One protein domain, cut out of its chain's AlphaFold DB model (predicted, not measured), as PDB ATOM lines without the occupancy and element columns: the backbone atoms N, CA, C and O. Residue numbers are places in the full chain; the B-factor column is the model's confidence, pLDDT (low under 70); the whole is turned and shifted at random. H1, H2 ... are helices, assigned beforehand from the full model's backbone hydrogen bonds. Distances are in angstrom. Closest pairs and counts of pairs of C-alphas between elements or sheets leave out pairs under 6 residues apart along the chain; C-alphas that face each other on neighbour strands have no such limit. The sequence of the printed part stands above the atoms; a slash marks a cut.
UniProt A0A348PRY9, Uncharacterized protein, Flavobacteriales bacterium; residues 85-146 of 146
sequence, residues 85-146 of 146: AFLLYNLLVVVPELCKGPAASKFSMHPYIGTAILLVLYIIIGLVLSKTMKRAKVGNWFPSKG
ATOM      1  N   ALA A  85     176.432 167.972 136.011       93.50
ATOM      2  CA  ALA A  85     176.441 166.521 135.849       93.50
ATOM      3  C   ALA A  85     175.869 165.796 137.078       93.50
ATOM      4  O   ALA A  85     175.054 164.885 136.933       93.50
ATOM      5  N   PHE A  86     176.261 166.216 138.283       92.38
ATOM      6  CA  PHE A  86     175.780 165.611 139.524       92.38
ATOM      7  C   PHE A  86     174.279 165.843 139.737       92.38
ATOM      8  O   PHE A  86     173.553 164.915 140.105       92.38
ATOM      9  N   LEU A  87     173.798 167.060 139.475       92.88
ATOM     10  CA  LEU A  87     172.384 167.384 139.608       92.88
ATOM     11  C   LEU A  87     171.540 166.618 138.581       92.88
ATOM     12  O   LEU A  87     170.543 166.007 138.958       92.88
ATOM     13  N   LEU A  88     171.963 166.586 137.312       90.75
ATOM     14  CA  LEU A  88     171.292 165.816 136.258       90.75
ATOM     15  C   LEU A  88     171.201 164.331 136.613       90.75
ATOM     16  O   LEU A  88     170.131 163.745 136.480       90.75
ATOM     17  N   TYR A  89     172.287 163.733 137.106       88.81
ATOM     18  CA  TYR A  89     172.280 162.337 137.541       88.81
ATOM     19  C   TYR A  89     171.232 162.089 138.636       88.81
ATOM     20  O   TYR A  89     170.409 161.185 138.513       88.81
ATOM     21  N   ASN A  90     171.198 162.924 139.677       87.81
ATOM     22  CA  ASN A  90     170.233 162.741 140.762       87.81
ATOM     23  C   ASN A  90     168.784 162.959 140.297       87.81
ATOM     24  O   ASN A  90     167.898 162.217 140.708       87.81
ATOM     25  N   LEU A  91     168.528 163.937 139.427       88.06
ATOM     26  CA  LEU A  91     167.176 164.224 138.938       88.06
ATOM     27  C   LEU A  91     166.657 163.180 137.943       88.06
ATOM     28  O   LEU A  91     165.461 162.895 137.943       88.06
ATOM     29  N   LEU A  92     167.526 162.631 137.092       84.81
ATOM     30  CA  LEU A  92     167.129 161.716 136.017       84.81
ATOM     31  C   LEU A  92     167.224 160.237 136.402       84.81
ATOM     32  O   LEU A  92     166.548 159.424 135.783       84.81
ATOM     33  N   VAL A  93     168.056 159.888 137.387       84.81
ATOM     34  CA  VAL A  93     168.291 158.494 137.797       84.81
ATOM     35  C   VAL A  93     167.726 158.233 139.190       84.81
ATOM     36  O   VAL A  93     166.883 157.364 139.348       84.81
ATOM     37  N   VAL A  94     168.107 159.034 140.190       83.69
ATOM     38  CA  VAL A  94     167.771 158.758 141.602       83.69
ATOM     39  C   VAL A  94     166.330 159.143 141.954       83.69
ATOM     40  O   VAL A  94     165.616 158.395 142.618       83.69
ATOM     41  N   VAL A  95     165.865 160.319 141.521       83.31
ATOM     42  CA  VAL A  95     164.510 160.799 141.849       83.31
ATOM     43  C   VAL A  95     163.399 159.892 141.292       83.31
ATOM     44  O   VAL A  95     162.443 159.644 142.030       83.31
ATOM     45  N   PRO A  96     163.480 159.363 140.054       83.62
ATOM     46  CA  PRO A  96     162.474 158.439 139.524       83.62
ATOM     47  C   PRO A  96     162.338 157.110 140.286       83.62
ATOM     48  O   PRO A  96     161.282 156.485 140.206       83.62
ATOM     49  N   GLU A  97     163.360 156.687 141.034       81.88
ATOM     50  CA  GLU A  97     163.342 155.447 141.828       81.88
ATOM     51  C   GLU A  97     162.559 155.590 143.149       81.88
ATOM     52  O   GLU A  97     162.162 154.598 143.769       81.88
ATOM     53  N   LEU A  98     162.290 156.825 143.587       81.31
ATOM     54  CA  LEU A  98     161.538 157.117 144.808       81.31
ATOM     55  C   LEU A  98     160.039 156.862 144.624       81.31
ATOM     56  O   LEU A  98     159.427 157.269 143.633       81.31
ATOM     57  N   CYS A  99     159.393 156.287 145.642       80.44
ATOM     58  CA  CYS A  99     157.934 156.274 145.672       80.44
ATOM     59  C   CYS A  99     157.402 157.716 145.731       80.44
ATOM     60  O   CYS A  99     157.816 158.517 146.578       80.44
ATOM     61  N   LYS A 100     156.430 158.040 144.867       77.75
ATOM     62  CA  LYS A 100     155.722 159.328 144.917       77.75
ATOM     63  C   LYS A 100     155.114 159.533 146.313       77.75
ATOM     64  O   LYS A 100     154.570 158.599 146.897       77.75
ATOM     65  N   GLY A 101     155.204 160.754 146.842       82.12
ATOM     66  CA  GLY A 101     154.670 161.110 148.162       82.12
ATOM     67  C   GLY A 101     155.765 161.395 149.205       82.12
ATOM     68  O   GLY A 101     156.735 162.082 148.875       82.12
ATOM     69  N   PRO A 102     155.645 160.910 150.460       83.06
ATOM     70  CA  PRO A 102     156.525 161.316 151.564       83.06
ATOM     71  C   PRO A 102     158.017 161.008 151.372       83.06
ATOM     72  O   PRO A 102     158.853 161.615 152.035       83.06
ATOM     73  N   ALA A 103     158.371 160.050 150.509       83.12
ATOM     74  CA  ALA A 103     159.768 159.729 150.226       83.12
ATOM     75  C   ALA A 103     160.422 160.805 149.341       83.12
ATOM     76  O   ALA A 103     161.482 161.330 149.679       83.12
ATOM     77  N   ALA A 104     159.741 161.197 148.260       85.69
ATOM     78  CA  ALA A 104     160.196 162.250 147.357       85.69
ATOM     79  C   ALA A 104     160.307 163.616 148.053       85.69
ATOM     80  O   ALA A 104     161.277 164.338 147.828       85.69
ATOM     81  N   SER A 105     159.364 163.961 148.938       87.19
ATOM     82  CA  SER A 105     159.420 165.234 149.672       87.19
ATOM     83  C   SER A 105     160.577 165.296 150.669       87.19
ATOM     84  O   SER A 105     161.196 166.346 150.807       87.19
ATOM     85  N   LYS A 106     160.906 164.177 151.328       89.19
ATOM     86  CA  LYS A 106     162.062 164.095 152.231       89.19
ATOM     87  C   LYS A 106     163.394 164.188 151.491       89.19
ATOM     88  O   LYS A 106     164.342 164.724 152.045       89.19
ATOM     89  N   PHE A 107     163.476 163.674 150.263       90.44
ATOM     90  CA  PHE A 107     164.722 163.658 149.496       90.44
ATOM     91  C   PHE A 107     164.953 164.920 148.647       90.44
ATOM     92  O   PHE A 107     166.098 165.244 148.350       90.44
ATOM     93  N   SER A 108     163.901 165.651 148.272       90.19
ATOM     94  CA  SER A 108     163.932 166.686 147.222       90.19
ATOM     95  C   SER A 108     165.038 167.740 147.359       90.19
ATOM     96  O   SER A 108     165.581 168.175 146.348       90.19
ATOM     97  N   MET A 109     165.406 168.131 148.583       93.06
ATOM     98  CA  MET A 109     166.436 169.148 148.825       93.06
ATOM     99  C   MET A 109     167.870 168.600 148.819       93.06
ATOM    100  O   MET A 109     168.823 169.350 148.596       93.06
ATOM    101  N   HIS A 110     168.054 167.297 149.032       93.31
ATOM    102  CA  HIS A 110     169.375 166.695 149.204       93.31
ATOM    103  C   HIS A 110     170.251 166.720 147.939       93.31
ATOM    104  O   HIS A 110     171.434 167.042 148.079       93.31
ATOM    105  N   PRO A 111     169.730 166.503 146.713       91.62
ATOM    106  CA  PRO A 111     170.504 166.691 145.484       91.62
ATOM    107  C   PRO A 111     171.102 168.095 145.332       91.62
ATOM    108  O   PRO A 111     172.253 168.237 144.913       91.62
ATOM    109  N   TYR A 112     170.363 169.141 145.716       94.94
ATOM    110  CA  TYR A 112     170.839 170.527 145.635       94.94
ATOM    111  C   TYR A 112     171.927 170.809 146.675       94.94
ATOM    112  O   TYR A 112     172.957 171.403 146.354       94.94
ATOM    113  N   ILE A 113     171.748 170.318 147.904       95.38
ATOM    114  CA  ILE A 113     172.761 170.434 148.963       95.38
ATOM    115  C   ILE A 113     174.029 169.657 148.576       95.38
ATOM    116  O   ILE A 113     175.134 170.176 148.709       95.38
ATOM    117  N   GLY A 114     173.881 168.441 148.043       93.88
ATOM    118  CA  GLY A 114     174.999 167.625 147.563       93.88
ATOM    119  C   GLY A 114     175.776 168.313 146.441       93.88
ATOM    120  O   GLY A 114     177.003 168.356 146.479       93.88
ATOM    121  N   THR A 115     175.066 168.942 145.502       94.81
ATOM    122  CA  THR A 115     175.658 169.776 144.443       94.81
ATOM    123  C   THR A 115     176.508 170.914 145.016       94.81
ATOM    124  O   THR A 115     177.631 171.140 144.561       94.81
ATOM    125  N   ALA A 116     176.003 171.617 146.034       96.38
ATOM    126  CA  ALA A 116     176.740 172.698 146.688       96.38
ATOM    127  C   ALA A 116     178.002 172.183 147.402       96.38
ATOM    128  O   ALA A 116     179.079 172.756 147.234       96.38
ATOM    129  N   ILE A 117     177.890 171.072 148.141       96.00
ATOM    130  CA  ILE A 117     179.026 170.419 148.814       96.00
ATOM    131  C   ILE A 117     180.095 170.016 147.796       96.00
ATOM    132  O   ILE A 117     181.273 170.307 148.002       96.00
ATOM    133  N   LEU A 118     179.691 169.391 146.687       96.44
ATOM    134  CA  LEU A 118     180.590 168.979 145.612       96.44
ATOM    135  C   LEU A 118     181.392 170.170 145.081       96.44
ATOM    136  O   LEU A 118     182.620 170.097 145.013       96.44
ATOM    137  N   LEU A 119     180.716 171.271 144.742       96.69
ATOM    138  CA  LEU A 119     181.371 172.455 144.188       96.69
ATOM    139  C   LEU A 119     182.337 173.096 145.195       96.69
ATOM    140  O   LEU A 119     183.464 173.446 144.837       96.69
ATOM    141  N   VAL A 120     181.928 173.217 146.460       97.25
ATOM    142  CA  VAL A 120     182.775 173.770 147.527       97.25
ATOM    143  C   VAL A 120     184.014 172.900 147.739       97.25
ATOM    144  O   VAL A 120     185.130 173.425 147.756       97.25
ATOM    145  N   LEU A 121     183.851 171.578 147.836       96.50
ATOM    146  CA  LEU A 121     184.972 170.647 147.984       96.50
ATOM    147  C   LEU A 121     185.915 170.702 146.782       96.50
ATOM    148  O   LEU A 121     187.128 170.770 146.973       96.50
ATOM    149  N   TYR A 122     185.378 170.735 145.561       95.81
ATOM    150  CA  TYR A 122     186.169 170.889 144.341       95.81
ATOM    151  C   TYR A 122     187.052 172.146 144.408       95.81
ATOM    152  O   TYR A 122     188.268 172.075 144.215       95.81
ATOM    153  N   ILE A 123     186.472 173.296 144.759       95.31
ATOM    154  CA  ILE A 123     187.214 174.560 144.847       95.31
ATOM    155  C   ILE A 123     188.261 174.512 145.968       95.31
ATOM    156  O   ILE A 123     189.405 174.902 145.733       95.31
ATOM    157  N   ILE A 124     187.914 174.019 147.163       96.00
ATOM    158  CA  ILE A 124     188.841 173.938 148.305       96.00
ATOM    159  C   ILE A 124     190.026 173.025 147.983       96.00
ATOM    160  O   ILE A 124     191.176 173.422 148.179       96.00
ATOM    161  N   ILE A 125     189.769 171.828 147.452       94.38
ATOM    162  CA  ILE A 125     190.823 170.880 147.074       94.38
ATOM    163  C   ILE A 125     191.704 171.495 145.984       94.38
ATOM    164  O   ILE A 125     192.930 171.477 146.103       94.38
ATOM    165  N   GLY A 126     191.102 172.105 144.959       92.12
ATOM    166  CA  GLY A 126     191.838 172.804 143.907       92.12
ATOM    167  C   GLY A 126     192.729 173.922 144.455       92.12
ATOM    168  O   GLY A 126     193.890 174.040 144.055       92.12
ATOM    169  N   LEU A 127     192.224 174.717 145.404       91.69
ATOM    170  CA  LEU A 127     192.987 175.774 146.070       91.69
ATOM    171  C   LEU A 127     194.174 175.202 146.848       91.69
ATOM    172  O   LEU A 127     195.292 175.702 146.696       91.69
ATOM    173  N   VAL A 128     193.958 174.152 147.642       92.31
ATOM    174  CA  VAL A 128     195.025 173.482 148.401       92.31
ATOM    175  C   VAL A 128     196.092 172.937 147.451       92.31
ATOM    176  O   VAL A 128     197.270 173.237 147.647       92.31
ATOM    177  N   LEU A 129     195.705 172.228 146.384       89.31
ATOM    178  CA  LEU A 129     196.637 171.706 145.375       89.31
ATOM    179  C   LEU A 129     197.437 172.821 144.693       89.31
ATOM    180  O   LEU A 129     198.651 172.696 144.524       89.31
ATOM    181  N   SER A 130     196.784 173.929 144.332       87.00
ATOM    182  CA  SER A 130     197.468 175.052 143.683       87.00
ATOM    183  C   SER A 130     198.531 175.688 144.590       87.00
ATOM    184  O   SER A 130     199.605 176.074 144.125       87.00
ATOM    185  N   LYS A 131     198.271 175.740 145.903       86.06
ATOM    186  CA  LYS A 131     199.188 176.316 146.894       86.06
ATOM    187  C   LYS A 131     200.317 175.375 147.296       86.06
ATOM    188  O   LYS A 131     201.415 175.865 147.563       86.06
ATOM    189  N   THR A 132     200.076 174.066 147.358       86.69
ATOM    190  CA  THR A 132     201.115 173.076 147.694       86.69
ATOM    191  C   THR A 132     202.043 172.817 146.509       86.69
ATOM    192  O   THR A 132     203.252 172.684 146.695       86.69
ATOM    193  N   MET A 133     201.524 172.837 145.279       82.12
ATOM    194  CA  MET A 133     202.281 172.535 144.062       82.12
ATOM    195  C   MET A 133     202.577 173.780 143.209       82.12
ATOM    196  O   MET A 133     202.345 173.785 142.000       82.12
ATOM    197  N   LYS A 134     203.149 174.833 143.812       74.44
ATOM    198  CA  LYS A 134     203.415 176.127 143.139       74.44
ATOM    199  C   LYS A 134     204.261 176.029 141.862       74.44
ATOM    200  O   LYS A 134     204.122 176.857 140.974       74.44
ATOM    201  N   ARG A 135     205.163 175.041 141.778       67.38
ATOM    202  CA  ARG A 135     206.046 174.830 140.611       67.38
ATOM    203  C   ARG A 135     205.451 173.883 139.563       67.38
ATOM    204  O   ARG A 135     206.028 173.721 138.493       67.38
ATOM    205  N   ALA A 136     204.334 173.222 139.871       74.31
ATOM    206  CA  ALA A 136     203.690 172.279 138.967       74.31
ATOM    207  C   ALA A 136     202.641 172.978 138.095       74.31
ATOM    208  O   ALA A 136     202.139 174.052 138.414       74.31
ATOM    209  N   LYS A 137     202.233 172.310 137.012       75.94
ATOM    210  CA  LYS A 137     201.220 172.815 136.071       75.94
ATOM    211  C   LYS A 137     199.873 173.155 136.731       75.94
ATOM    212  O   LYS A 137     199.159 174.017 136.223       75.94
ATOM    213  N   VAL A 138     199.547 172.497 137.846       80.44
ATOM    214  CA  VAL A 138     198.323 172.706 138.642       80.44
ATOM    215  C   VAL A 138     198.379 173.955 139.536       80.44
ATOM    216  O   VAL A 138     197.341 174.447 139.966       80.44
ATOM    217  N   GLY A 139     199.571 174.519 139.771       77.00
ATOM    218  CA  GLY A 139     199.759 175.742 140.560       77.00
ATOM    219  C   GLY A 139     199.083 176.978 139.958       77.00
ATOM    220  O   GLY A 139     198.710 177.895 140.680       77.00
ATOM    221  N   ASN A 140     198.846 176.970 138.642       80.44
ATOM    222  CA  ASN A 140     198.344 178.123 137.888       80.44
ATOM    223  C   ASN A 140     196.811 178.147 137.722       80.44
ATOM    224  O   ASN A 140     196.292 178.919 136.915       80.44
ATOM    225  N   TRP A 141     196.064 177.290 138.429       82.19
ATOM    226  CA  TRP A 141     194.594 177.276 138.353       82.19
ATOM    227  C   TRP A 141     193.941 178.520 138.948       82.19
ATOM    228  O   TRP A 141     192.903 178.975 138.464       82.19
ATOM    229  N   PHE A 142     194.572 179.098 139.965       84.56
ATOM    230  CA  PHE A 142     194.139 180.338 140.588       84.56
ATOM    231  C   PHE A 142     195.158 181.433 140.274       84.56
ATOM    232  O   PHE A 142     196.355 181.149 140.210       84.56
ATOM    233  N   PRO A 143     194.714 182.679 140.050       70.94
ATOM    234  CA  PRO A 143     195.640 183.782 139.859       70.94
ATOM    235  C   PRO A 143     196.428 183.986 141.156       70.94
ATOM    236  O   PRO A 143     195.837 184.268 142.199       70.94
ATOM    237  N   SER A 144     197.751 183.836 141.114       64.19
ATOM    238  CA  SER A 144     198.605 184.318 142.198       64.19
ATOM    239  C   SER A 144     198.763 185.829 142.058       64.19
ATOM    240  O   SER A 144     198.875 186.339 140.943       64.19
ATOM    241  N   LYS A 145     198.781 186.554 143.180       56.94
ATOM    242  CA  LYS A 145     199.291 187.928 143.164       56.94
ATOM    243  C   LYS A 145     200.775 187.827 142.793       56.94
ATOM    244  O   LYS A 145     201.481 187.049 143.435       56.94
ATOM    245  N   GLY A 146     201.144 188.463 141.681       43.94
ATOM    246  CA  GLY A 146     202.521 188.530 141.185       43.94
ATOM    247  C   GLY A 146     203.443 189.194 142.189       43.94
ATOM    248  O   GLY A 146     202.939 190.058 142.944       43.94
TER     249      GLY A 146
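This is residues 85 to 146 of the 146 residues of an uncharacterized protein of Flavobacteriales bacterium (UniProt A0A348PRY9). A long thin rod has the straight helix H3 as its main shaft, with H1 and H2 making a narrow hook at one end and the short H4 folded back onto the other end. H1 runs out past the beginning of H3, the chain turns at residues 98 to 101, and H2 heads back toward H3. The printed part has 62 residues with four named helices, in the order H1, H2, H3, H4, and no named strand: all helix. It is extended, with a radius of gyration of the C-alphas of 17.7 A and spans of 55 by 16 by 15 A.

H1, residues 85 to 97, is close to but not clearly touching H2, residues 102 to 107; their closest C-alphas, of Val 95 and Ala 104, are 7.1 A apart. They run opposite ways at a shallow tilt of 14 degrees. H1 touches H3, residues 110 to 132, with residues 86 to 91 alone; the closest C-alphas, of Asn 90 and Pro 111, are 6.2 A apart. These two run opposite ways at a shallow tilt of 29 degrees. H2 and H3 meet only through their link. H3 touches H4, residues 137 to 141, with residues 126 to 132 alone; the closest C-alphas, of Ser 130 and Gly 139, are 3.9 A apart. H4 is apart from H1 and H2. Each O i to N i+4 pair is within hydrogen-bond range in H2 and H3, against 6 of 9 in H1 and 0 of 1 in H4, where 1 of 2 O i to N i+3 pairs is.

H1 begins at C-alpha 85 (176.441, 166.521, 135.849) and is 18.2 A long. H2 is 8.8 A long. H3 runs 32.4 A from C-alpha 110 (169.375, 166.695, 149.204) to C-alpha 132. H4, 8.3 A long, ends at C-alpha 141 (194.594, 177.276, 138.353).

The two C-alphas farthest apart, of Gly 101 and Gly 146, are 55.6 A apart. The printed part has no cut, and its three links are tight. Mean pLDDT of the printed part is 85.9; residue 135 and residues 144 to 146 are under 70.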